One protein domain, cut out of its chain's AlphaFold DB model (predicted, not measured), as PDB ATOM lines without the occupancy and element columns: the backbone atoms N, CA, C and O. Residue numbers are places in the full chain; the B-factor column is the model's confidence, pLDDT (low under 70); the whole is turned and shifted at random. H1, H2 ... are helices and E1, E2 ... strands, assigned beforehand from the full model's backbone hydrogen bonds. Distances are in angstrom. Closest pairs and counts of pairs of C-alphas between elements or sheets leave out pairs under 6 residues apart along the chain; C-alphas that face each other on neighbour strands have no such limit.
ATOM      1  N   TYR A  15      21.351 -26.304-103.506       81.88
ATOM      2  CA  TYR A  15      21.164 -26.694-102.113       81.88
ATOM      3  C   TYR A  15      22.490 -27.051-101.442       81.88
ATOM      4  O   TYR A  15      23.342 -27.707-102.043       81.88
ATOM      5  N   ALA A  16      22.663 -26.616-100.197       80.69
ATOM      6  CA  ALA A  16      23.817 -26.938 -99.369       80.69
ATOM      7  C   ALA A  16      23.366 -27.636 -98.084       80.69
ATOM      8  O   ALA A  16      22.423 -27.194 -97.426       80.69
ATOM      9  N   TRP A  17      24.054 -28.718 -97.727       79.31
ATOM     10  CA  TRP A  17      23.891 -29.377 -96.436       79.31
ATOM     11  C   TRP A  17      24.826 -28.725 -95.433       79.31
ATOM     12  O   TRP A  17      26.031 -28.628 -95.667       79.31
ATOM     13  N   HIS A  18      24.271 -28.279 -94.316       69.88
ATOM     14  CA  HIS A  18      25.043 -27.697 -93.234       69.88
ATOM     15  C   HIS A  18      24.891 -28.560 -91.981       69.88
ATOM     16  O   HIS A  18      23.774 -28.975 -91.672       69.88
ATOM     17  N   PRO A  19      25.982 -28.841 -91.255       66.88
ATOM     18  CA  PRO A  19      25.881 -29.486 -89.961       66.88
ATOM     19  C   PRO A  19      25.287 -28.511 -88.949       66.88
ATOM     20  O   PRO A  19      25.587 -27.316 -88.965       66.88
ATOM     21  N   VAL A  20      24.452 -29.037 -88.065       64.62
ATOM     22  CA  VAL A  20      23.938 -28.362 -86.879       64.62
ATOM     23  C   VAL A  20      24.347 -29.207 -85.686       64.62
ATOM     24  O   VAL A  20      24.047 -30.398 -85.626       64.62
ATOM     25  N   LEU A  21      25.033 -28.590 -84.730       58.94
ATOM     26  CA  LEU A  21      25.285 -29.219 -83.441       58.94
ATOM     27  C   LEU A  21      23.983 -29.209 -82.641       58.94
ATOM     28  O   LEU A  21      23.514 -28.153 -82.219       58.94
ATOM     29  N   VAL A  22      23.402 -30.387 -82.449       56.09
ATOM     30  CA  VAL A  22      22.340 -30.626 -81.472       56.09
ATOM     31  C   VAL A  22      22.862 -31.721 -80.550       56.09
ATOM     32  O   VAL A  22      23.355 -32.729 -81.044       56.09
ATOM     33  N   ASP A  23      22.835 -31.482 -79.237       58.75
ATOM     34  CA  ASP A  23      23.413 -32.325 -78.175       58.75
ATOM     35  C   ASP A  23      23.148 -33.833 -78.357       58.75
ATOM     36  O   ASP A  23      22.172 -34.377 -77.842       58.75
ATOM     37  N   GLY A  24      24.048 -34.531 -79.052       61.28
ATOM     38  CA  GLY A  24      24.126 -35.993 -79.034       61.28
ATOM     39  C   GLY A  24      24.179 -36.682 -80.393       61.28
ATOM     40  O   GLY A  24      24.830 -37.716 -80.471       61.28
ATOM     41  N   ASP A  25      23.613 -36.103 -81.460       66.69
ATOM     42  CA  ASP A  25      23.594 -36.704 -82.806       66.69
ATOM     43  C   ASP A  25      23.866 -35.661 -83.905       66.69
ATOM     44  O   ASP A  25      23.458 -34.502 -83.813       66.69
ATOM     45  N   SER A  26      24.569 -36.062 -84.975       61.81
ATOM     46  CA  SER A  26      24.873 -35.168 -86.105       61.81
ATOM     47  C   SER A  26      23.601 -34.841 -86.890       61.81
ATOM     48  O   SER A  26      23.166 -35.622 -87.736       61.81
ATOM     49  N   LEU A  27      23.010 -33.677 -86.625       63.56
ATOM     50  CA  LEU A  27      21.881 -33.160 -87.389       63.56
ATOM     51  C   LEU A  27      22.401 -32.350 -88.583       63.56
ATOM     52  O   LEU A  27      23.284 -31.511 -88.441       63.56
ATOM     53  N   PHE A  28      21.834 -32.567 -89.768       68.25
ATOM     54  CA  PHE A  28      22.118 -31.757 -90.952       68.25
ATOM     55  C   PHE A  28      20.843 -31.058 -91.406       68.25
ATOM     56  O   PHE A  28      19.779 -31.674 -91.452       68.25
ATOM     57  N   TRP A  29      20.951 -29.786 -91.780       72.12
ATOM     58  CA  TRP A  29      19.854 -29.051 -92.403       72.12
ATOM     59  C   TRP A  29      20.199 -28.677 -93.839       72.12
ATOM     60  O   TRP A  29      21.345 -28.350 -94.163       72.12
ATOM     61  N   LEU A  30      19.191 -28.768 -94.703       77.88
ATOM     62  CA  LEU A  30      19.283 -28.394 -96.105       77.88
ATOM     63  C   LEU A  30      18.920 -26.921 -96.258       77.88
ATOM     64  O   LEU A  30      17.832 -26.506 -95.863       77.88
ATOM     65  N   GLU A  31      19.796 -26.151 -96.888       79.25
ATOM     66  CA  GLU A  31      19.534 -24.757 -97.219       79.25
ATOM     67  C   GLU A  31      19.522 -24.535 -98.728       79.25
ATOM     68  O   GLU A  31      20.393 -25.026 -99.445       79.25
ATOM     69  N   LEU A  32      18.565 -23.731 -99.199       81.81
ATOM     70  CA  LEU A  32      18.597 -23.165-100.542       81.81
ATOM     71  C   LEU A  32      19.649 -22.048-100.609       81.81
ATOM     72  O   LEU A  32      19.493 -20.987-100.006       81.81
ATOM     73  N   VAL A  33      20.693 -22.272-101.395       85.00
ATOM     74  CA  VAL A  33      21.750 -21.305-101.695       85.00
ATOM     75  C   VAL A  33      21.730 -20.947-103.176       85.00
ATOM     76  O   VAL A  33      21.111 -21.614-104.001       85.00
ATOM     77  N   TRP A  34      22.438 -19.894-103.544       85.25
ATOM     78  CA  TRP A  34      22.697 -19.559-104.936       85.25
ATOM     79  C   TRP A  34      24.125 -19.946-105.265       85.25
ATOM     80  O   TRP A  34      25.031 -19.714-104.464       85.25
ATOM     81  N   ARG A  35      24.359 -20.495-106.455       88.12
ATOM     82  CA  ARG A  35      25.713 -20.730-106.956       88.12
ATOM     83  C   ARG A  35      25.922 -20.112-108.327       88.12
ATOM     84  O   ARG A  35      24.974 -19.914-109.074       88.12
ATOM     85  N   ARG A  36      27.170 -19.817-108.672       88.19
ATOM     86  CA  ARG A  36      27.569 -19.473-110.045       88.19
ATOM     87  C   ARG A  36      28.934 -20.061-110.364       88.19
ATOM     88  O   ARG A  36      29.826 -20.056-109.511       88.19
ATOM     89  N   LYS A  37      29.109 -20.544-111.590       85.19
ATOM     90  CA  LYS A  37      30.387 -21.078-112.075       85.19
ATOM     91  C   LYS A  37      31.395 -19.933-112.197       85.19
ATOM     92  O   LYS A  37      31.040 -18.832-112.602       85.19
ATOM     93  N   ARG A  38      32.647 -20.139-111.795       83.56
ATOM     94  CA  ARG A  38      33.712 -19.138-111.978       83.56
ATOM     95  C   ARG A  38      34.330 -19.287-113.368       83.56
ATOM     96  O   ARG A  38      34.430 -20.396-113.884       83.56
ATOM     97  N   HIS A  39      34.854 -18.189-113.920       77.12
ATOM     98  CA  HIS A  39      35.596 -18.206-115.191       77.12
ATOM     99  C   HIS A  39      36.775 -19.191-115.206       77.12
ATOM    100  O   HIS A  39      37.055 -19.792-116.234       77.12
ATOM    101  N   LYS A  40      37.471 -19.349-114.073       81.31
ATOM    102  CA  LYS A  40      38.647 -20.223-113.934       81.31
ATOM    103  C   LYS A  40      38.297 -21.657-113.500       81.31
ATOM    104  O   LYS A  40      39.183 -22.393-113.085       81.31
ATOM    105  N   GLY A  41      37.020 -22.040-113.554       76.75
ATOM    106  CA  GLY A  41      36.530 -23.273-112.937       76.75
ATOM    107  C   GLY A  41      36.256 -23.114-111.436       76.75
ATOM    108  O   GLY A  41      36.691 -22.156-110.794       76.75
ATOM    109  N   GLY A  42      35.471 -24.040-110.886       80.81
ATOM    110  CA  GLY A  42      34.948 -23.959-109.519       80.81
ATOM    111  C   GLY A  42      33.681 -23.104-109.395       80.81
ATOM    112  O   GLY A  42      33.159 -22.573-110.379       80.81
ATOM    113  N   TRP A  43      33.182 -22.975-108.167       83.75
ATOM    114  CA  TRP A  43      31.893 -22.350-107.868       83.75
ATOM    115  C   TRP A  43      32.036 -21.207-106.864       83.75
ATOM    116  O   TRP A  43      32.858 -21.241-105.950       83.75
ATOM    117  N   ASN A  44      31.247 -20.158-107.059       83.25
ATOM    118  CA  ASN A  44      30.908 -19.197-106.019       83.25
ATOM    119  C   ASN A  44      29.564 -19.589-105.428       83.25
ATOM    120  O   ASN A  44      28.674 -19.966-106.187       83.25
ATOM    121  N   TYR A  45      29.410 -19.408-104.121       82.75
ATOM    122  CA  TYR A  45      28.156 -19.617-103.411       82.75
ATOM    123  C   TYR A  45      27.733 -18.316-102.728       82.75
ATOM    124  O   TYR A  45      28.581 -17.516-102.335       82.75
ATOM    125  N   SER A  46      26.428 -18.092-102.635       82.56
ATOM    126  CA  SER A  46      25.808 -16.972-101.933       82.56
ATOM    127  C   SER A  46      24.609 -17.504-101.163       82.56
ATOM    128  O   SER A  46      23.826 -18.290-101.692       82.56
ATOM    129  N   THR A  47      24.459 -17.075 -99.919       76.81
ATOM    130  CA  THR A  47      23.366 -17.467 -99.020       76.81
ATOM    131  C   THR A  47      22.554 -16.225 -98.648       76.81
ATOM    132  O   THR A  47      23.045 -15.103 -98.766       76.81
ATOM    133  N   LEU A  48      21.301 -16.422 -98.235       72.31
ATOM    134  CA  LEU A  48      20.453 -15.369 -97.667       72.31
ATOM    135  C   LEU A  48      20.679 -15.178 -96.157       72.31
ATOM    136  O   LEU A  48      20.010 -14.348 -95.543       72.31
ATOM    137  N   ARG A  49      21.594 -15.944 -95.551       68.12
ATOM    138  CA  ARG A  49      21.909 -15.862 -94.125       68.12
ATOM    139  C   ARG A  49      22.358 -14.462 -93.728       68.12
ATOM    140  O   ARG A  49      23.157 -13.821 -94.408       68.12
ATOM    141  N   SER A  50      21.899 -14.032 -92.558       66.88
ATOM    142  CA  SER A  50      22.494 -12.889 -91.873       66.88
ATOM    143  C   SER A  50      23.911 -13.233 -91.400       66.88
ATOM    144  O   SER A  50      24.253 -14.403 -91.217       66.88
ATOM    145  N   SER A  51      24.735 -12.217 -91.137       64.25
ATOM    146  CA  SER A  51      26.116 -12.398 -90.666       64.25
ATOM    147  C   SER A  51      26.214 -13.293 -89.421       64.25
ATOM    148  O   SER A  51      27.170 -14.045 -89.281       64.25
ATOM    149  N   ILE A  52      25.197 -13.265 -88.552       57.88
ATOM    150  CA  ILE A  52      25.114 -14.092 -87.338       57.88
ATOM    151  C   ILE A  52      24.902 -15.572 -87.692       57.88
ATOM    152  O   ILE A  52      25.583 -16.444 -87.163       57.88
ATOM    153  N   GLN A  53      23.997 -15.877 -88.626       63.66
ATOM    154  CA  GLN A  53      23.764 -17.254 -89.083       63.66
ATOM    155  C   GLN A  53      24.958 -17.801 -89.875       63.66
ATOM    156  O   GLN A  53      25.260 -18.991 -89.797       63.66
ATOM    157  N   ALA A  54      25.652 -16.936 -90.619       63.12
ATOM    158  CA  ALA A  54      26.896 -17.289 -91.290       63.12
ATOM    159  C   ALA A  54      27.992 -17.664 -90.278       63.12
ATOM    160  O   ALA A  54      28.617 -18.701 -90.454       63.12
ATOM    161  N   GLN A  55      28.156 -16.900 -89.190       62.81
ATOM    162  CA  GLN A  55      29.124 -17.205 -88.125       62.81
ATOM    163  C   GLN A  55      28.839 -18.537 -87.420       62.81
ATOM    164  O   GLN A  55      29.755 -19.325 -87.203       62.81
ATOM    165  N   VAL A  56      27.571 -18.824 -87.105       63.56
ATOM    166  CA  VAL A  56      27.180 -20.112 -86.500       63.56
ATOM    167  C   VAL A  56      27.486 -21.279 -87.446       63.56
ATOM    168  O   VAL A  56      27.971 -22.326 -87.020       63.56
ATOM    169  N   ALA A  57      27.248 -21.094 -88.744       60.53
ATOM    170  CA  ALA A  57      27.522 -22.120 -89.738       60.53
ATOM    171  C   ALA A  57      29.004 -22.266 -90.100       60.53
ATOM    172  O   ALA A  57      29.418 -23.360 -90.449       60.53
ATOM    173  N   GLU A  58      29.804 -21.206 -90.034       61.66
ATOM    174  CA  GLU A  58      31.256 -21.268 -90.239       61.66
ATOM    175  C   GLU A  58      31.955 -21.958 -89.062       61.66
ATOM    176  O   GLU A  58      32.891 -22.729 -89.262       61.66
ATOM    177  N   ALA A  59      31.428 -21.782 -87.846       61.09
ATOM    178  CA  ALA A  59      31.820 -22.578 -86.685       61.09
ATOM    179  C   ALA A  59      31.413 -24.065 -86.803       61.09
ATOM    180  O   ALA A  59      31.882 -24.896 -86.027       61.09
ATOM    181  N   SER A  60      30.566 -24.411 -87.780       60.12
ATOM    182  CA  SER A  60      30.084 -25.770 -88.042       60.12
ATOM    183  C   SER A  60      30.748 -26.326 -89.310       60.12
ATOM    184  O   SER A  60      30.329 -26.030 -90.426       60.12
TER     185      SER A  60
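This is residues 15 to 60 of the 67 residues of an uncharacterized protein of Rhizobium sp. Root149 (UniProt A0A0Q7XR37). A long, strongly twisted ribbon of three strands bends by 67 degrees at residue 34 of E2, with E1 and E3 beside different parts of E2. One short helix, H1, folds back and only grazes the ribbon; residues 50 to 55 stick out. The printed part has 46 residues, with E1, E2, E3 and H1 in that order, class mixed; the sheet E1 - E2 - E3 is a meander, each strand the antiparallel neighbour of the one before. It is loose, radius of gyration of the C-alphas 12.7 A, spanning 42 by 20 by 16 A.

E1, residues 15 to 22, and E2, residues 25 to 37, form a hairpin; N 18 and O 29, 2.9 A apart, are within hydrogen-bond range. E2 and E3, residues 43 to 46, form another, with N 36 and O 44 within range at 2.9 A. E1 and E3 are apart. H1, residues 51 to 58, only grazes the sheet with residues 56 to 58; its closest C-alphas to E1 are Ala 57 and His 18, 7.0 A. In H1 every O i to N i+4 pair is within range.

E1 begins at C-alpha 15 (21.164, -26.694, -102.113) and is 21.0 A long, E2 33.9 A, E3 10.1 A; H1, 10.3 A, ends at C-alpha 58 (31.256, -21.268, -90.239).

The farthest C-alphas, Gly 24 and His 39, are 41.9 A apart. The printed part has no cut, and its three links are tight. pLDDT is under 70 in residues 18 to 28 and 49 to 60.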